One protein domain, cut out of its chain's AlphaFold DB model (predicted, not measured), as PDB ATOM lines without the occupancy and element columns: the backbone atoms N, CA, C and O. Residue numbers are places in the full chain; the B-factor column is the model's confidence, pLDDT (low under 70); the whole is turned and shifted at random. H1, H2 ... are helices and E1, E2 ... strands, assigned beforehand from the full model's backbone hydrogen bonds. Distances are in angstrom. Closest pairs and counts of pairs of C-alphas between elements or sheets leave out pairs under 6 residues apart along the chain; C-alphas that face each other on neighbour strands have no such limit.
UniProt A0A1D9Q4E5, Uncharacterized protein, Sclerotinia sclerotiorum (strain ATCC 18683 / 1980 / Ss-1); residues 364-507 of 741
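This is residues 364 to 507 of the 741 residues of an uncharacterized protein of Sclerotinia sclerotiorum (strain ATCC 18683 / 1980 / Ss-1) (UniProt A0A1D9Q4E5). What shape does the printed part have? It is a long body with a helical hairpin as an arm at one end, where H1 folds back as the shorter H3 with little H2 at the tip, and a two-stranded arm, E3 and E4, at the other end. Between them sits a small sheet of E1, E5 and E2, with the first part of H1 packed on it. What is it made of? The printed part has 144 residues with four named helices and five named strands, in the order E1 H1 H2 H3 H4 E2 E3 E4 E5, of the mixed class; the sheet E1 E5 E2 is mixed, E3 and E4 antiparallel. How stretched is it? It is extended, with a radius of gyration of the C-alphas of 26.3 A and spans of 87 by 31 by 24 A.

What do the first residues and E1 pair with? Residues 364 to 365 pair antiparallel with residues 466 to 467 of E3, residues 466 to 472. E1, residues 378 to 380, is the parallel neighbour of E5, residues 492 to 500, with N 379 and O 492 2.7 A apart. What does H1 meet? H1, residues 383 to 420, only grazes the sheet, with its residues 383 to 394; C-alphas 386 and 497 are its closest to E5, 4.2 A apart. H1 is the hub: it touches H2, residues 423 to 426, at C-alphas 418 and 426, 5.1 A; H3, residues 429 to 447, at C-alphas 411 and 438, 4.8 A, opposite ways at a shallow tilt of 24 degrees; and only just H4, residues 451 to 454, with 3 pairs of C-alphas within 8 A, the closest 394 and 451, 6.7 A. Every O i to N i+4 pair is within hydrogen-bond range in H1 and H3, while H2 and H4 are too short for such a pair. How do the later strands pair? E2, residues 455 to 464, is antiparallel to E5, with N 458 and O 497 3.0 A apart, and runs on into E3 at 74 degrees. E3 and E4, residues 484 to 490, form a hairpin, with N 469 and O 487 2.8 A apart, and E4 runs on into E5 at 78 degrees.

Where does H1 lie, and how long is it? It starts at C-alpha 383 (235.836, 316.002, 221.681) and ends at C-alpha 420 (194.619, 288.168, 244.268), 54.6 A away. How long are the other longer elements? H3 measures 26.8 A, E2 23.7 A, E5 22.2 A, E3 20.4 A and E4 18.5 A from first to last C-alpha. Where does E5 end? Its last C-alpha, 500, is at (219.792, 320.262, 228.694).

How large is it? The two C-alphas farthest apart, those of Ala 424 and Asn 474, are 87.6 A apart. Is it continuous, and which link is long? The printed part has no cut; the link from E3 to E4, 11 residues, is long. Where is confidence low? Residues 473 to 483 have a pLDDT under 70, against a mean of 91.0 over the printed part of this model.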
ATOM      1  N   ILE A 364     233.372 337.966 209.766       95.19
ATOM      2  CA  ILE A 364     233.767 337.160 210.920       95.19
ATOM      3  C   ILE A 364     232.528 337.023 211.800       95.19
ATOM      4  O   ILE A 364     232.011 338.025 212.295       95.19
ATOM      5  N   THR A 365     232.056 335.796 211.978       94.81
ATOM      6  CA  THR A 365     230.897 335.466 212.807       94.81
ATOM      7  C   THR A 365     231.380 334.781 214.080       94.81
ATOM      8  O   THR A 365     232.007 333.721 214.027       94.81
ATOM      9  N   SER A 366     231.109 335.386 215.238       93.25
ATOM     10  CA  SER A 366     231.396 334.751 216.526       93.25
ATOM     11  C   SER A 366     230.434 333.610 216.800       93.25
ATOM     12  O   SER A 366     229.242 333.710 216.512       93.25
ATOM     13  N   LEU A 367     230.937 332.591 217.487       94.44
ATOM     14  CA  LEU A 367     230.086 331.607 218.133       94.44
ATOM     15  C   LEU A 367     229.471 332.185 219.403       94.44
ATOM     16  O   LEU A 367     230.111 332.959 220.121       94.44
ATOM     17  N   VAL A 368     228.235 331.780 219.673       94.19
ATOM     18  CA  VAL A 368     227.513 332.138 220.891       94.19
ATOM     19  C   VAL A 368     227.568 330.942 221.844       94.19
ATOM     20  O   VAL A 368     227.207 329.834 221.432       94.19
ATOM     21  N   PRO A 369     228.018 331.126 223.096       95.50
ATOM     22  CA  PRO A 369     227.950 330.084 224.117       95.50
ATOM     23  C   PRO A 369     226.518 329.571 224.279       95.50
ATOM     24  O   PRO A 369     225.561 330.326 224.137       95.50
ATOM     25  N   GLY A 370     226.364 328.266 224.479       94.62
ATOM     26  CA  GLY A 370     225.059 327.611 224.522       94.62
ATOM     27  C   GLY A 370     224.378 327.420 223.167       94.62
ATOM     28  O   GLY A 370     223.388 326.689 223.104       94.62
ATOM     29  N   GLY A 371     224.905 328.019 222.092       94.56
ATOM     30  CA  GLY A 371     224.422 327.824 220.728       94.56
ATOM     31  C   GLY A 371     224.533 326.367 220.280       94.56
ATOM     32  O   GLY A 371     225.379 325.615 220.773       94.56
ATOM     33  N   PHE A 372     223.665 325.961 219.359       94.88
ATOM     34  CA  PHE A 372     223.609 324.586 218.867       94.88
ATOM     35  C   PHE A 372     224.834 324.229 218.019       94.88
ATOM     36  O   PHE A 372     225.428 325.080 217.357       94.88
ATOM     37  N   TYR A 373     225.220 322.955 218.048       94.50
ATOM     38  CA  TYR A 373     226.219 322.423 217.129       94.50
ATOM     39  C   TYR A 373     225.675 322.379 215.694       94.50
ATOM     40  O   TYR A 373     224.589 321.846 215.467       94.50
ATOM     41  N   ASP A 374     226.460 322.888 214.747       94.00
ATOM     42  CA  ASP A 374     226.219 322.808 213.311       94.00
ATOM     43  C   ASP A 374     227.438 322.127 212.663       94.00
ATOM     44  O   ASP A 374     228.548 322.655 212.779       94.00
ATOM     45  N   PRO A 375     227.283 320.956 212.022       91.00
ATOM     46  CA  PRO A 375     228.400 320.240 211.413       91.00
ATOM     47  C   PRO A 375     229.015 320.949 210.198       91.00
ATOM     48  O   PRO A 375     230.156 320.644 209.858       91.00
ATOM     49  N   GLU A 376     228.300 321.868 209.542       88.94
ATOM     50  CA  GLU A 376     228.819 322.581 208.367       88.94
ATOM     51  C   GLU A 376     229.714 323.762 208.755       88.94
ATOM     52  O   GLU A 376     230.696 324.067 208.073       88.94
ATOM     53  N   GLU A 377     229.391 324.430 209.865       89.75
ATOM     54  CA  GLU A 377     230.105 325.625 210.315       89.75
ATOM     55  C   GLU A 377     231.072 325.348 211.473       89.75
ATOM     56  O   GLU A 377     232.055 326.082 211.626       89.75
ATOM     57  N   HIS A 378     230.830 324.317 212.293       94.56
ATOM     58  CA  HIS A 378     231.540 324.110 213.553       94.56
ATOM     59  C   HIS A 378     232.448 322.872 213.581       94.56
ATOM     60  O   HIS A 378     232.064 321.750 213.255       94.56
ATOM     61  N   THR A 379     233.627 323.063 214.167       94.19
ATOM     62  CA  THR A 379     234.617 322.029 214.466       94.19
ATOM     63  C   THR A 379     234.773 321.873 215.977       94.19
ATOM     64  O   THR A 379     235.053 322.836 216.701       94.19
ATOM     65  N   SER A 380     234.626 320.638 216.461       93.81
ATOM     66  CA  SER A 380     234.877 320.283 217.860       93.81
ATOM     67  C   SER A 380     236.377 320.204 218.132       93.81
ATOM     68  O   SER A 380     237.070 319.336 217.607       93.81
ATOM     69  N   ILE A 381     236.889 321.111 218.964       94.62
ATOM     70  CA  ILE A 381     238.322 321.170 219.292       94.62
ATOM     71  C   ILE A 381     238.683 320.212 220.439       94.62
ATOM     72  O   ILE A 381     239.808 319.719 220.519       94.62
ATOM     73  N   LEU A 382     237.743 319.950 221.351       93.38
ATOM     74  CA  LEU A 382     237.948 319.075 222.508       93.38
ATOM     75  C   LEU A 382     236.802 318.069 222.611       93.38
ATOM     76  O   LEU A 382     235.936 318.169 223.482       93.38
ATOM     77  N   GLN A 383     236.831 317.073 221.727       93.12
ATOM     78  CA  GLN A 383     235.836 316.002 221.681       93.12
ATOM     79  C   GLN A 383     235.624 315.267 223.021       93.12
ATOM     80  O   GLN A 383     234.464 314.998 223.345       93.12
ATOM     81  N   PRO A 384     236.666 315.014 223.849       94.00
ATOM     82  CA  PRO A 384     236.490 314.377 225.155       94.00
ATOM     83  C   PRO A 384     235.542 315.116 226.110       94.00
ATOM     84  O   PRO A 384     234.910 314.485 226.950       94.00
ATOM     85  N   SER A 385     235.414 316.444 225.986       93.62
ATOM     86  CA  SER A 385     234.489 317.227 226.821       93.62
ATOM     87  C   SER A 385     233.036 316.840 226.541       93.62
ATOM     88  O   SER A 385     232.253 316.631 227.465       93.62
ATOM     89  N   TRP A 386     232.680 316.705 225.262       94.62
ATOM     90  CA  TRP A 386     231.329 316.330 224.861       94.62
ATOM     91  C   TRP A 386     231.022 314.871 225.192       94.62
ATOM     92  O   TRP A 386     229.954 314.589 225.734       94.62
ATOM     93  N   THR A 387     231.950 313.950 224.909       96.00
ATOM     94  CA  THR A 387     231.732 312.521 225.188       96.00
ATOM     95  C   THR A 387     231.566 312.264 226.679       96.00
ATOM     96  O   THR A 387     230.666 311.527 227.063       96.00
ATOM     97  N   LEU A 388     232.372 312.907 227.529       95.56
ATOM     98  CA  LEU A 388     232.270 312.769 228.978       95.56
ATOM     99  C   LEU A 388     230.927 313.297 229.498       95.56
ATOM    100  O   LEU A 388     230.232 312.579 230.214       95.56
ATOM    101  N   SER A 389     230.536 314.509 229.093       96.12
ATOM    102  CA  SER A 389     229.246 315.114 229.458       96.12
ATOM    103  C   SER A 389     228.074 314.210 229.053       96.12
ATOM    104  O   SER A 389     227.238 313.838 229.879       96.12
ATOM    105  N   LYS A 390     228.079 313.747 227.795       96.81
ATOM    106  CA  LYS A 390     227.065 312.834 227.259       96.81
ATOM    107  C   LYS A 390     227.010 311.511 228.019       96.81
ATOM    108  O   LYS A 390     225.918 311.074 228.371       96.81
ATOM    109  N   ASN A 391     228.159 310.900 228.297       97.38
ATOM    110  CA  ASN A 391     228.225 309.622 228.995       97.38
ATOM    111  C   ASN A 391     227.665 309.729 230.413       97.38
ATOM    112  O   ASN A 391     226.873 308.879 230.796       97.38
ATOM    113  N   ILE A 392     228.014 310.774 231.173       96.62
ATOM    114  CA  ILE A 392     227.492 310.950 232.538       96.62
ATOM    115  C   ILE A 392     225.975 311.152 232.520       96.62
ATOM    116  O   ILE A 392     225.267 310.571 233.339       96.62
ATOM    117  N   ILE A 393     225.453 311.937 231.576       96.56
ATOM    118  CA  ILE A 393     224.005 312.151 231.448       96.56
ATOM    119  C   ILE A 393     223.295 310.846 231.081       96.56
ATOM    120  O   ILE A 393     222.275 310.515 231.679       96.56
ATOM    121  N   GLN A 394     223.841 310.083 230.133       96.75
ATOM    122  CA  GLN A 394     223.263 308.807 229.721       96.75
ATOM    123  C   GLN A 394     223.286 307.775 230.849       96.75
ATOM    124  O   GLN A 394     222.268 307.140 231.093       96.75
ATOM    125  N   THR A 395     224.398 307.631 231.573       96.75
ATOM    126  CA  THR A 395     224.486 306.679 232.689       96.75
ATOM    127  C   THR A 395     223.589 307.079 233.854       96.75
ATOM    128  O   THR A 395     222.928 306.218 234.432       96.75
ATOM    129  N   THR A 396     223.511 308.377 234.169       96.44
ATOM    130  CA  THR A 396     222.598 308.895 235.201       96.44
ATOM    131  C   THR A 396     221.149 308.616 234.817       96.44
ATOM    132  O   THR A 396     220.400 308.091 235.634       96.44
ATOM    133  N   TRP A 397     220.777 308.874 233.561       96.38
ATOM    134  CA  TRP A 397     219.438 308.590 233.054       96.38
ATOM    135  C   TRP A 397     219.095 307.100 233.100       96.38
ATOM    136  O   TRP A 397     218.016 306.756 233.568       96.38
ATOM    137  N   THR A 398     219.995 306.213 232.656       96.88
ATOM    138  CA  THR A 398     219.758 304.759 232.689       96.88
ATOM    139  C   THR A 398     219.535 304.280 234.116       96.88
ATOM    140  O   THR A 398     218.559 303.588 234.386       96.88
ATOM    141  N   ARG A 399     220.382 304.719 235.053       96.69
ATOM    142  CA  ARG A 399     220.239 304.392 236.474       96.69
ATOM    143  C   ARG A 399     218.911 304.900 237.042       96.69
ATOM    144  O   ARG A 399     218.232 304.175 237.761       96.69
ATOM    145  N   ASP A 400     218.539 306.141 236.738       95.44
ATOM    146  CA  ASP A 400     217.292 306.730 237.231       95.44
ATOM    147  C   ASP A 400     216.066 306.031 236.613       95.44
ATOM    148  O   ASP A 400     215.076 305.797 237.303       95.44
ATOM    149  N   HIS A 401     216.157 305.611 235.347       95.81
ATOM    150  CA  HIS A 401     215.125 304.830 234.670       95.81
ATOM    151  C   HIS A 401     214.940 303.447 235.308       95.81
ATOM    152  O   HIS A 401     213.815 303.093 235.651       95.81
ATOM    153  N   GLU A 402     216.027 302.709 235.552       96.50
ATOM    154  CA  GLU A 402     215.998 301.406 236.233       96.50
ATOM    155  C   GLU A 402     215.376 301.509 237.635       96.50
ATOM    156  O   GLU A 402     214.569 300.665 238.031       96.50
ATOM    157  N   LEU A 403     215.693 302.575 238.382       96.62
ATOM    158  CA  LEU A 403     215.086 302.835 239.690       96.62
ATOM    159  C   LEU A 403     213.575 303.100 239.587       96.62
ATOM    160  O   LEU A 403     212.811 302.588 240.405       96.62
ATOM    161  N   MET A 404     213.129 303.862 238.582       95.50
ATOM    162  CA  MET A 404     211.701 304.108 238.348       95.50
ATOM    163  C   MET A 404     210.960 302.849 237.881       95.50
ATOM    164  O   MET A 404     209.818 302.625 238.285       95.50
ATOM    165  N   GLU A 405     211.589 302.002 237.066       96.12
ATOM    166  CA  GLU A 405     211.027 300.707 236.673       96.12
ATOM    167  C   GLU A 405     210.905 299.758 237.868       96.12
ATOM    168  O   GLU A 405     209.873 299.100 238.018       96.12
ATOM    169  N   ALA A 406     211.897 299.737 238.762       96.62
ATOM    170  CA  ALA A 406     211.828 298.985 240.011       96.62
ATOM    171  C   ALA A 406     210.707 299.502 240.936       96.62
ATOM    172  O   ALA A 406     209.949 298.693 241.476       96.62
ATOM    173  N   GLU A 407     210.539 300.828 241.075       95.56
ATOM    174  CA  GLU A 407     209.421 301.445 241.819       95.56
ATOM    175  C   GLU A 407     208.069 301.035 241.213       95.56
ATOM    176  O   GLU A 407     207.154 300.631 241.940       95.56
ATOM    177  N   ARG A 408     207.949 301.065 239.877       97.00
ATOM    178  CA  ARG A 408     206.743 300.634 239.157       97.00
ATOM    179  C   ARG A 408     206.449 299.155 239.392       97.00
ATOM    180  O   ARG A 408     205.321 298.827 239.746       97.00
ATOM    181  N   ALA A 409     207.440 298.279 239.224       96.38
ATOM    182  CA  ALA A 409     207.291 296.836 239.405       96.38
ATOM    183  C   ALA A 409     206.915 296.479 240.853       96.38
ATOM    184  O   ALA A 409     206.072 295.613 241.086       96.38
ATOM    185  N   GLN A 410     207.479 297.185 241.839       96.44
ATOM    186  CA  GLN A 410     207.108 297.015 243.241       96.44
ATOM    187  C   GLN A 410     205.655 297.452 243.494       96.44
ATOM    188  O   GLN A 410     204.900 296.737 244.159       96.44
ATOM    189  N   ALA A 411     205.241 298.604 242.954       95.50
ATOM    190  CA  ALA A 411     203.864 299.083 243.058       95.50
ATOM    191  C   ALA A 411     202.870 298.126 242.372       95.50
ATOM    192  O   ALA A 411     201.830 297.809 242.950       95.50
ATOM    193  N   GLU A 412     203.232 297.602 241.200       96.56
ATOM    194  CA  GLU A 412     202.472 296.598 240.453       96.56
ATOM    195  C   GLU A 412     202.303 295.309 241.273       96.56
ATOM    196  O   GLU A 412     201.189 294.812 241.447       96.56
ATOM    197  N   GLY A 413     203.384 294.824 241.893       95.81
ATOM    198  CA  GLY A 413     203.358 293.674 242.796       95.81
ATOM    199  C   GLY A 413     202.394 293.851 243.973       95.81
ATOM    200  O   GLY A 413     201.638 292.930 244.296       95.81
ATOM    201  N   TYR A 414     202.345 295.044 244.582       94.31
ATOM    202  CA  TYR A 414     201.349 295.342 245.615       94.31
ATOM    203  C   TYR A 414     199.925 295.324 245.058       94.31
ATOM    204  O   TYR A 414     199.048 294.731 245.687       94.31
ATOM    205  N   THR A 415     199.683 295.931 243.891       95.38
ATOM    206  CA  THR A 415     198.347 295.927 243.271       95.38
ATOM    207  C   THR A 415     197.859 294.513 242.959       95.38
ATOM    208  O   THR A 415     196.758 294.159 243.381       95.38
ATOM    209  N   MET A 416     198.710 293.668 242.365       94.31
ATOM    210  CA  MET A 416     198.411 292.255 242.111       94.31
ATOM    211  C   MET A 416     198.160 291.486 243.413       94.31
ATOM    212  O   MET A 416     197.248 290.667 243.493       94.31
ATOM    213  N   GLY A 417     198.925 291.766 244.473       94.44
ATOM    214  CA  GLY A 417     198.716 291.156 245.787       94.44
ATOM    215  C   GLY A 417     197.343 291.473 246.396       94.44
ATOM    216  O   GLY A 417     196.723 290.601 247.007       94.44
ATOM    217  N   TYR A 418     196.843 292.700 246.214       94.06
ATOM    218  CA  TYR A 418     195.501 293.086 246.660       94.06
ATOM    219  C   TYR A 418     194.392 292.511 245.775       94.06
ATOM    220  O   TYR A 418     193.360 292.115 246.314       94.06
ATOM    221  N   GLU A 419     194.608 292.435 244.463       92.94
ATOM    222  CA  GLU A 419     193.678 291.826 243.505       92.94
ATOM    223  C   GLU A 419     193.503 290.322 243.770       92.94
ATOM    224  O   GLU A 419     192.380 289.843 243.943       92.94
ATOM    225  N   ASN A 420     194.612 289.600 243.955       94.81
ATOM    226  CA  ASN A 420     194.619 288.168 244.268       94.81
ATOM    227  C   ASN A 420     193.956 287.836 245.614       94.81
ATOM    228  O   ASN A 420     193.458 286.731 245.812       94.81
ATOM    229  N   ALA A 421     193.933 288.783 246.554       92.81
ATOM    230  CA  ALA A 421     193.276 288.613 247.846       92.81
ATOM    231  C   ALA A 421     191.747 288.837 247.803       92.81
ATOM    232  O   ALA A 421     191.085 288.710 248.836       92.81
ATOM    233  N   GLY A 422     191.191 289.164 246.633       92.81
ATOM    234  CA  GLY A 422     189.759 289.298 246.384       92.81
ATOM    235  C   GLY A 422     189.239 290.745 246.368       92.81
ATOM    236  O   GLY A 422     189.868 291.668 246.900       92.81
ATOM    237  N   PRO A 423     188.030 290.961 245.811       91.31
ATOM    238  CA  PRO A 423     187.508 292.292 245.477       91.31
ATOM    239  C   PRO A 423     187.318 293.211 246.694       91.31
ATOM    240  O   PRO A 423     187.527 294.419 246.602       91.31
ATOM    241  N   ALA A 424     186.993 292.654 247.867       89.62
ATOM    242  CA  ALA A 424     186.841 293.434 249.099       89.62
ATOM    243  C   ALA A 424     188.167 294.061 249.574       89.62
ATOM    244  O   ALA A 424     188.178 295.164 250.123       89.62
ATOM    245  N   ARG A 425     189.301 293.381 249.354       87.31
ATOM    246  CA  ARG A 425     190.623 293.882 249.754       87.31
ATOM    247  C   ARG A 425     191.171 294.882 248.741       87.31
ATOM    248  O   ARG A 425     191.818 295.846 249.146       87.31
ATOM    249  N   GLN A 426     190.843 294.704 247.465       88.62
ATOM    250  CA  GLN A 426     191.132 295.667 246.404       88.62
ATOM    251  C   GLN A 426     190.413 297.008 246.634       88.62
ATOM    252  O   GLN A 426     191.036 298.060 246.540       88.62
ATOM    253  N   GLN A 427     189.136 296.972 247.033       92.81
ATOM    254  CA  GLN A 427     188.351 298.172 247.367       92.81
ATOM    255  C   GLN A 427     188.718 298.799 248.722       92.81
ATOM    256  O   GLN A 427     188.251 299.890 249.057       92.81
ATOM    257  N   SER A 428     189.550 298.132 249.526       93.88
ATOM    258  CA  SER A 428     190.022 298.706 250.782       93.88
ATOM    259  C   SER A 428     190.858 299.965 250.528       93.88
ATOM    260  O   SER A 428     191.507 300.110 249.491       93.88
ATOM    261  N   LYS A 429     190.922 300.861 251.519       94.94
ATOM    262  CA  LYS A 429     191.759 302.073 251.450       94.94
ATOM    263  C   LYS A 429     193.216 301.757 251.082       94.94
ATOM    264  O   LYS A 429     193.845 302.528 250.369       94.94
ATOM    265  N   ALA A 430     193.745 300.624 251.552       92.75
ATOM    266  CA  ALA A 430     195.104 300.188 251.244       92.75
ATOM    267  C   ALA A 430     195.260 299.725 249.783       92.75
ATOM    268  O   ALA A 430     196.249 300.083 249.147       92.75
ATOM    269  N   GLY A 431     194.274 299.002 249.239       93.25
ATOM    270  CA  GLY A 431     194.254 298.589 247.832       93.25
ATOM    271  C   GLY A 431     194.155 299.781 246.873       93.25
ATOM    272  O   GLY A 431     194.941 299.884 245.935       93.25
ATOM    273  N   MET A 432     193.282 300.748 247.176       94.56
ATOM    274  CA  MET A 432     193.160 301.995 246.405       94.56
ATOM    275  C   MET A 432     194.451 302.829 246.420       94.56
ATOM    276  O   MET A 432     194.852 303.361 245.387       94.56
ATOM    277  N   LEU A 433     195.136 302.918 247.567       95.62
ATOM    278  CA  LEU A 433     196.433 303.601 247.666       95.62
ATOM    279  C   LEU A 433     197.533 302.887 246.872       95.62
ATOM    280  O   LEU A 433     198.367 303.557 246.267       95.62
ATOM    281  N   ALA A 434     197.549 301.550 246.859       94.06
ATOM    282  CA  ALA A 434     198.489 300.787 246.039       94.06
ATOM    283  C   ALA A 434     198.266 301.057 244.542       94.06
ATOM    284  O   ALA A 434     199.229 301.312 243.823       94.06
ATOM    285  N   LEU A 435     197.003 301.096 244.098       95.25
ATOM    286  CA  LEU A 435     196.648 301.437 242.719       95.25
ATOM    287  C   LEU A 435     197.070 302.865 242.357       95.25
ATOM    288  O   LEU A 435     197.665 303.081 241.306       95.25
ATOM    289  N   GLN A 436     196.816 303.834 243.240       96.06
ATOM    290  CA  GLN A 436     197.239 305.216 243.021       96.06
ATOM    291  C   GLN A 436     198.764 305.322 242.885       96.06
ATOM    292  O   GLN A 436     199.246 305.959 241.954       96.06
ATOM    293  N   ARG A 437     199.527 304.652 243.759       95.31
ATOM    294  CA  ARG A 437     200.996 304.614 243.676       95.31
ATOM    295  C   ARG A 437     201.490 303.992 242.375       95.31
ATOM    296  O   ARG A 437     202.438 304.503 241.793       95.31
ATOM    297  N   PHE A 438     200.849 302.920 241.913       97.06
ATOM    298  CA  PHE A 438     201.179 302.307 240.629       97.06
ATOM    299  C   PHE A 438     200.939 303.275 239.462       97.06
ATOM    300  O   PHE A 438     201.833 303.468 238.642       97.06
ATOM    301  N   LEU A 439     199.782 303.946 239.426       96.81
ATOM    302  CA  LEU A 439     199.475 304.944 238.397       96.81
ATOM    303  C   LEU A 439     200.439 306.140 238.438       96.81
ATOM    304  O   LEU A 439     200.870 306.620 237.393       96.81
ATOM    305  N   GLU A 440     200.811 306.610 239.631       96.38
ATOM    306  CA  GLU A 440     201.810 307.669 239.807       96.38
ATOM    307  C   GLU A 440     203.196 307.232 239.311       96.38
ATOM    308  O   GLU A 440     203.834 307.981 238.574       96.38
ATOM    309  N   ALA A 441     203.646 306.018 239.650       95.69
ATOM    310  CA  ALA A 441     204.912 305.467 239.163       95.69
ATOM    311  C   ALA A 441     204.908 305.299 237.634       95.69
ATOM    312  O   ALA A 441     205.871 305.670 236.963       95.69
ATOM    313  N   GLN A 442     203.800 304.820 237.061       96.19
ATOM    314  CA  GLN A 442     203.633 304.700 235.613       96.19
ATOM    315  C   GLN A 442     203.665 306.069 234.923       96.19
ATOM    316  O   GLN A 442     204.318 306.224 233.892       96.19
ATOM    317  N   LYS A 443     203.002 307.074 235.506       96.50
ATOM    318  CA  LYS A 443     203.024 308.450 235.003       96.50
ATOM    319  C   LYS A 443     204.436 309.040 235.042       96.50
ATOM    320  O   LYS A 443     204.877 309.574 234.031       96.50
ATOM    321  N   LYS A 444     205.162 308.897 236.159       94.62
ATOM    322  CA  LYS A 444     206.565 309.343 236.274       94.62
ATOM    323  C   LYS A 444     207.446 308.701 235.201       94.62
ATOM    324  O   LYS A 444     208.202 309.404 234.539       94.62
ATOM    325  N   LEU A 445     207.315 307.387 234.993       94.69
ATOM    326  CA  LEU A 445     208.086 306.660 233.984       94.69
ATOM    327  C   LEU A 445     207.760 307.143 232.562       94.69
ATOM    328  O   LEU A 445     208.664 307.309 231.750       94.69
ATOM    329  N   ALA A 446     206.485 307.414 232.271       93.06
ATOM    330  CA  ALA A 446     206.057 307.959 230.982       93.06
ATOM    331  C   ALA A 446     206.552 309.401 230.746       93.06
ATOM    332  O   ALA A 446     206.822 309.783 229.608       93.06
ATOM    333  N   GLU A 447     206.685 310.204 231.806       94.19
ATOM    334  CA  GLU A 447     207.232 311.566 231.750       94.19
ATOM    335  C   GLU A 447     208.772 311.591 231.667       94.19
ATOM    336  O   GLU A 447     209.344 312.572 231.184       94.19
ATOM    337  N   HIS A 448     209.452 310.512 232.076       93.44
ATOM    338  CA  HIS A 448     210.911 310.371 232.062       93.44
ATOM    339  C   HIS A 448     211.464 310.144 230.643       93.44
ATOM    340  O   HIS A 448     211.785 309.031 230.220       93.44
ATOM    341  N   LYS A 449     211.578 311.232 229.876       94.19
ATOM    342  CA  LYS A 449     212.060 311.212 228.486       94.19
ATOM    343  C   LYS A 449     213.558 310.886 228.391       94.19
ATOM    344  O   LYS A 449     214.326 311.347 229.236       94.19
ATOM    345  N   PRO A 450     214.003 310.163 227.344       94.38
ATOM    346  CA  PRO A 450     215.419 309.891 227.143       94.38
ATOM    347  C   PRO A 450     216.209 311.153 226.772       94.38
ATOM    348  O   PRO A 450     215.642 312.069 226.164       94.38
ATOM    349  N   PRO A 451     217.530 311.193 227.051       94.31
ATOM    350  CA  PRO A 451     218.341 312.393 226.865       94.31
ATOM    351  C   PRO A 451     218.329 312.933 225.434       94.31
ATOM    352  O   PRO A 451     218.424 314.136 225.241       94.31
ATOM    353  N   GLY A 452     218.123 312.080 224.423       93.62
ATOM    354  CA  GLY A 452     218.018 312.506 223.022       93.62
ATOM    355  C   GLY A 452     216.900 313.520 222.730       93.62
ATOM    356  O   GLY A 452     216.989 314.222 221.731       93.62
ATOM    357  N   TYR A 453     215.879 313.617 223.591       93.06
ATOM    358  CA  TYR A 453     214.791 314.600 223.470       93.06
ATOM    359  C   TYR A 453     214.964 315.819 224.376       93.06
ATOM    360  O   TYR A 453     214.306 316.832 224.161       93.06
ATOM    361  N   THR A 454     215.782 315.707 225.421       94.06
ATOM    362  CA  THR A 454     215.944 316.750 226.441       94.06
ATOM    363  C   THR A 454     217.293 317.445 226.359       94.06
ATOM    364  O   THR A 454     217.445 318.507 226.945       94.06
ATOM    365  N   HIS A 455     218.265 316.879 225.643       95.88
ATOM    366  CA  HIS A 455     219.625 317.390 225.559       95.88
ATOM    367  C   HIS A 455     220.139 317.427 224.119       95.88
ATOM    368  O   HIS A 455     219.858 316.541 223.307       95.88
ATOM    369  N   GLN A 456     220.984 318.413 223.829       95.38
ATOM    370  CA  GLN A 456     221.621 318.593 222.528       95.38
ATOM    371  C   GLN A 456     223.097 318.976 222.681       95.38
ATOM    372  O   GLN A 456     223.543 319.440 223.729       95.38
ATOM    373  N   ALA A 457     223.890 318.743 221.632       96.12
ATOM    374  CA  ALA A 457     225.249 319.259 221.570       96.12
ATOM    375  C   ALA A 457     225.220 320.792 221.449       96.12
ATOM    376  O   ALA A 457     224.684 321.328 220.475       96.12
ATOM    377  N   SER A 458     225.827 321.475 222.418       96.81
ATOM    378  CA  SER A 458     225.885 322.937 222.476       96.81
ATOM    379  C   SER A 458     227.299 323.435 222.752       96.81
ATOM    380  O   SER A 458     228.137 322.715 223.303       96.81
ATOM    381  N   VAL A 459     227.576 324.675 222.351       97.25
ATOM    382  CA  VAL A 459     228.871 325.338 222.546       97.25
ATOM    383  C   VAL A 459     229.112 325.572 224.043       97.25
ATOM    384  O   VAL A 459     228.457 326.404 224.658       97.25
ATOM    385  N   LYS A 460     230.087 324.866 224.623       96.88
ATOM    386  CA  LYS A 460     230.599 325.097 225.985       96.88
ATOM    387  C   LYS A 460     231.555 326.282 226.015       96.88
ATOM    388  O   LYS A 460     231.459 327.122 226.895       96.88
ATOM    389  N   ILE A 461     232.506 326.323 225.075       98.00
ATOM    390  CA  ILE A 461     233.495 327.401 224.933       98.00
ATOM    391  C   ILE A 461     233.617 327.747 223.448       98.00
ATOM    392  O   ILE A 461     233.994 326.893 222.644       98.00
ATOM    393  N   ALA A 462     233.332 328.993 223.089       97.69
ATOM    394  CA  ALA A 462     233.617 329.590 221.795       97.69
ATOM    395  C   ALA A 462     235.118 329.903 221.706       97.69
ATOM    396  O   ALA A 462     235.623 330.789 222.395       97.69
ATOM    397  N   VAL A 463     235.844 329.157 220.873       97.19
ATOM    398  CA  VAL A 463     237.310 329.241 220.801       97.19
ATOM    399  C   VAL A 463     237.765 330.044 219.585       97.19
ATOM    400  O   VAL A 463     238.678 330.857 219.702       97.19
ATOM    401  N   TRP A 464     237.143 329.831 218.423       97.31
ATOM    402  CA  TRP A 464     237.516 330.487 217.172       97.31
ATOM    403  C   TRP A 464     236.289 330.851 216.331       97.31
ATOM    404  O   TRP A 464     235.391 330.017 216.199       97.31
ATOM    405  N   PRO A 465     236.220 332.067 215.759       96.56
ATOM    406  CA  PRO A 465     235.088 332.479 214.952       96.56
ATOM    407  C   PRO A 465     235.121 331.845 213.563       96.56
ATOM    408  O   PRO A 465     236.163 331.473 213.016       96.56
ATOM    409  N   PHE A 466     233.949 331.801 212.957       95.25
ATOM    410  CA  PHE A 466     233.780 331.407 211.577       95.25
ATOM    411  C   PHE A 466     234.068 332.593 210.647       95.25
ATOM    412  O   PHE A 466     233.564 333.693 210.882       95.25
ATOM    413  N   THR A 467     234.868 332.401 209.592       95.62
ATOM    414  CA  THR A 467     235.234 333.493 208.670       95.62
ATOM    415  C   THR A 467     234.889 333.136 207.230       95.62
ATOM    416  O   THR A 467     235.452 332.195 206.668       95.62
ATOM    417  N   ARG A 468     234.022 333.938 206.601       95.44
ATOM    418  CA  ARG A 468     233.656 333.838 205.177       95.44
ATOM    419  C   ARG A 468     234.205 335.015 204.385       95.44
ATOM    420  O   ARG A 468     234.181 336.157 204.842       95.44
ATOM    421  N   ARG A 469     234.654 334.733 203.166       94.25
ATOM    422  CA  ARG A 469     235.054 335.720 202.163       94.25
ATOM    423  C   ARG A 469     234.058 335.696 201.009       94.25
ATOM    424  O   ARG A 469     233.742 334.624 200.503       94.25
ATOM    425  N   TYR A 470     233.626 336.875 200.582       92.44
ATOM    426  CA  TYR A 470     232.644 337.083 199.525       92.44
ATOM    427  C   TYR A 470     233.223 337.970 198.425       92.44
ATOM    428  O   TYR A 470     233.873 338.986 198.705       92.44
ATOM    429  N   TRP A 471     232.948 337.622 197.172       88.38
ATOM    430  CA  TRP A 471     233.228 338.474 196.018       88.38
ATOM    431  C   TRP A 471     232.125 338.364 194.967       88.38
ATOM    432  O   TRP A 471     231.424 337.352 194.884       88.38
ATOM    433  N   ALA A 472     231.983 339.421 194.164       81.31
ATOM    434  CA  ALA A 472     231.062 339.436 193.036       81.31
ATOM    435  C   ALA A 472     231.418 338.287 192.079       81.31
ATOM    436  O   ALA A 472     232.561 338.168 191.627       81.31
ATOM    437  N   GLY A 473     230.463 337.400 191.826       66.25
ATOM    438  CA  GLY A 473     230.650 336.241 190.970       66.25
ATOM    439  C   GLY A 473     230.756 336.659 189.507       66.25
ATOM    440  O   GLY A 473     229.985 337.468 189.002       66.25
ATOM    441  N   ASN A 474     231.709 336.062 188.796       55.16
ATOM    442  CA  ASN A 474     231.911 336.287 187.364       55.16
ATOM    443  C   ASN A 474     231.089 335.300 186.526       55.16
ATOM    444  O   ASN A 474     231.679 334.606 185.704       55.16
ATOM    445  N   SER A 475     229.775 335.154 186.744       49.50
ATOM    446  CA  SER A 475     228.894 334.338 185.870       49.50
ATOM    447  C   SER A 475     229.419 332.925 185.499       49.50
ATOM    448  O   SER A 475     229.030 332.367 184.475       49.50
ATOM    449  N   LYS A 476     230.339 332.341 186.283       43.12
ATOM    450  CA  LYS A 476     230.906 331.009 186.034       43.12
ATOM    451  C   LYS A 476     229.972 329.959 186.648       43.12
ATOM    452  O   LYS A 476     229.398 330.236 187.703       43.12
ATOM    453  N   PRO A 477     229.822 328.770 186.032       37.53
ATOM    454  CA  PRO A 477     228.963 327.720 186.570       37.53
ATOM    455  C   PRO A 477     229.544 327.264 187.916       37.53
ATOM    456  O   PRO A 477     230.716 326.894 187.967       37.53
ATOM    457  N   GLY A 478     228.752 327.362 188.988       48.16
ATOM    458  CA  GLY A 478     229.176 327.113 190.377       48.16
ATOM    459  C   GLY A 478     229.050 328.311 191.333       48.16
ATOM    460  O   GLY A 478     229.567 328.259 192.444       48.16
ATOM    461  N   GLY A 479     228.419 329.418 190.922       43.38
ATOM    462  CA  GLY A 479     228.001 330.473 191.853       43.38
ATOM    463  C   GLY A 479     226.736 330.055 192.601       43.38
ATOM    464  O   GLY A 479     225.655 330.150 192.034       43.38
ATOM    465  N   ASP A 480     226.876 329.595 193.843       51.97
ATOM    466  CA  ASP A 480     225.794 328.930 194.589       51.97
ATOM    467  C   ASP A 480     224.731 329.851 195.210       51.97
ATOM    468  O   ASP A 480     223.766 329.356 195.777       51.97
ATOM    469  N   MET A 481     224.823 331.176 195.083       49.56
ATOM    470  CA  MET A 481     223.756 332.092 195.516       49.56
ATOM    471  C   MET A 481     223.827 333.384 194.692       49.56
ATOM    472  O   MET A 481     224.795 334.135 194.818       49.56
ATOM    473  N   ASP A 482     222.837 333.660 193.840       57.81
ATOM    474  CA  ASP A 482     222.584 334.990 193.253       57.81
ATOM    475  C   ASP A 482     223.779 335.698 192.577       57.81
ATOM    476  O   ASP A 482     223.914 336.922 192.618       57.81
ATOM    477  N   GLY A 483     224.688 334.941 191.952       67.56
ATOM    478  CA  GLY A 483     225.867 335.513 191.297       67.56
ATOM    479  C   GLY A 483     226.951 335.997 192.265       67.56
ATOM    480  O   GLY A 483     227.781 336.814 191.878       67.56
ATOM    481  N   GLN A 484     226.981 335.499 193.503       78.25
ATOM    482  CA  GLN A 484     228.052 335.729 194.474       78.25
ATOM    483  C   GLN A 484     228.883 334.459 194.666       78.25
ATOM    484  O   GLN A 484     228.376 333.340 194.598       78.25
ATOM    485  N   SER A 485     230.181 334.623 194.901       84.38
ATOM    486  CA  SER A 485     231.073 333.517 195.246       84.38
ATOM    487  C   SER A 485     231.475 333.621 196.713       84.38
ATOM    488  O   SER A 485     231.910 334.683 197.169       84.38
ATOM    489  N   VAL A 486     231.327 332.512 197.440       89.94
ATOM    490  CA  VAL A 486     231.591 332.411 198.880       89.94
ATOM    491  C   VAL A 486     232.735 331.435 199.114       89.94
ATOM    492  O   VAL A 486     232.796 330.373 198.502       89.94
ATOM    493  N   PHE A 487     233.643 331.786 200.019       92.19
ATOM    494  CA  PHE A 487     234.719 330.905 200.452       92.19
ATOM    495  C   PHE A 487     234.860 330.921 201.967       92.19
ATOM    496  O   PHE A 487     234.994 331.985 202.578       92.19
ATOM    497  N   ASN A 488     234.880 329.734 202.567       93.81
ATOM    498  CA  ASN A 488     235.125 329.570 203.993       93.81
ATOM    499  C   ASN A 488     236.635 329.670 204.249       93.81
ATOM    500  O   ASN A 488     237.413 328.780 203.906       93.81
ATOM    501  N   VAL A 489     237.061 330.786 204.840       94.12
ATOM    502  CA  VAL A 489     238.462 331.004 205.219       94.12
ATOM    503  C   VAL A 489     238.794 330.179 206.461       94.12
ATOM    504  O   VAL A 489     239.828 329.523 206.498       94.12
ATOM    505  N   THR A 490     237.916 330.179 207.465       94.56
ATOM    506  CA  THR A 490     238.070 329.339 208.661       94.56
ATOM    507  C   THR A 490     236.733 328.766 209.097       94.56
ATOM    508  O   THR A 490     235.747 329.502 209.165       94.56
ATOM    509  N   GLY A 491     236.723 327.478 209.450       93.62
ATOM    510  CA  GLY A 491     235.644 326.876 210.235       93.62
ATOM    511  C   GLY A 491     235.622 327.444 211.656       93.62
ATOM    512  O   GLY A 491     236.656 327.886 212.170       93.62
ATOM    513  N   ALA A 492     234.450 327.460 212.285       94.38
ATOM    514  CA  ALA A 492     234.308 327.886 213.666       94.38
ATOM    515  C   ALA A 492     234.858 326.804 214.596       94.38
ATOM    516  O   ALA A 492     234.604 325.621 214.405       94.38
ATOM    517  N   GLY A 493     235.590 327.195 215.628       96.12
ATOM    518  CA  GLY A 493     236.156 326.270 216.597       96.12
ATOM    519  C   GLY A 493     235.462 326.395 217.944       96.12
ATOM    520  O   GLY A 493     235.442 327.484 218.520       96.12
ATOM    521  N   ALA A 494     234.948 325.294 218.488       97.38
ATOM    522  CA  ALA A 494     234.345 325.289 219.819       97.38
ATOM    523  C   ALA A 494     234.639 324.015 220.614       97.38
ATOM    524  O   ALA A 494     234.937 322.949 220.074       97.38
ATOM    525  N   VAL A 495     234.553 324.144 221.935       97.50
ATOM    526  CA  VAL A 495     234.410 323.008 222.849       97.50
ATOM    527  C   VAL A 495     232.923 322.783 223.052       97.50
ATOM    528  O   VAL A 495     232.210 323.737 223.354       97.50
ATOM    529  N   PHE A 496     232.462 321.545 222.904       97.31
ATOM    530  CA  PHE A 496     231.052 321.186 223.039       97.31
ATOM    531  C   PHE A 496     230.780 320.417 224.332       97.31
ATOM    532  O   PHE A 496     231.674 319.798 224.917       97.31
ATOM    533  N   TYR A 497     229.524 320.456 224.762       96.94
ATOM    534  CA  TYR A 497     228.981 319.647 225.849       96.94
ATOM    535  C   TYR A 497     227.540 319.241 225.541       96.94
ATOM    536  O   TYR A 497     226.968 319.691 224.545       96.94
ATOM    537  N   TYR A 498     226.979 318.343 226.349       96.75
ATOM    538  CA  TYR A 498     225.630 317.835 226.148       96.75
ATOM    539  C   TYR A 498     224.661 318.600 227.054       96.75
ATOM    540  O   TYR A 498     224.489 318.280 228.226       96.75
ATOM    541  N   LYS A 499     224.096 319.683 226.518       95.75
ATOM    542  CA  LYS A 499     223.310 320.674 227.259       95.75
ATOM    543  C   LYS A 499     221.844 320.272 227.320       95.75
ATOM    544  O   LYS A 499     221.270 319.924 226.294       95.75
ATOM    545  N   GLU A 500     221.240 320.387 228.499       95.06
ATOM    546  CA  GLU A 500     219.792 320.262 228.694       95.06
ATOM    547  C   GLU A 500     219.059 321.469 228.085       95.06
ATOM    548  O   GLU A 500     219.430 322.622 228.328       95.06
ATOM    549  N   LEU A 501     218.027 321.208 227.285       92.12
ATOM    550  CA  LEU A 501     217.193 322.227 226.656       92.12
ATOM    551  C   LEU A 501     216.436 323.022 227.729       92.12
ATOM    552  O   LEU A 501     216.013 322.474 228.743       92.12
ATOM    553  N   ASP A 502     216.296 324.331 227.512       87.88
ATOM    554  CA  ASP A 502     215.559 325.275 228.370       87.88
ATOM    555  C   ASP A 502     216.054 325.434 229.821       87.88
ATOM    556  O   ASP A 502     215.512 326.248 230.577       87.88
ATOM    557  N   LYS A 503     217.120 324.731 230.228       89.12
ATOM    558  CA  LYS A 503     217.699 324.901 231.563       89.12
ATOM    559  C   LYS A 503     218.432 326.245 231.657       89.12
ATOM    560  O   LYS A 503     219.347 326.494 230.864       89.12
ATOM    561  N   PRO A 504     218.091 327.108 232.633       88.94
ATOM    562  CA  PRO A 504     218.807 328.357 232.826       88.94
ATOM    563  C   PRO A 504     220.251 328.081 233.242       88.94
ATOM    564  O   PRO A 504     220.539 327.187 234.040       88.94
ATOM    565  N   VAL A 505     221.154 328.883 232.693       89.88
ATOM    566  CA  VAL A 505     222.581 328.807 232.976       89.88
ATOM    567  C   VAL A 505     222.913 329.690 234.178       89.88
ATOM    568  O   VAL A 505     222.466 330.832 234.261       89.88
ATOM    569  N   GLU A 506     223.705 329.162 235.111       92.56
ATOM    570  CA  GLU A 506     224.218 329.924 236.250       92.56
ATOM    571  C   GLU A 506     225.186 331.021 235.771       92.56
ATOM    572  O   GLU A 506     226.181 330.723 235.104       92.56
ATOM    573  N   SER A 507     224.925 332.283 236.139       94.50
ATOM    574  CA  SER A 507     225.841 333.393 235.839       94.50
ATOM    575  C   SER A 507     227.175 333.208 236.556       94.50
ATOM    576  O   SER A 507     227.235 332.840 237.734       94.50
TER     577      SER A 507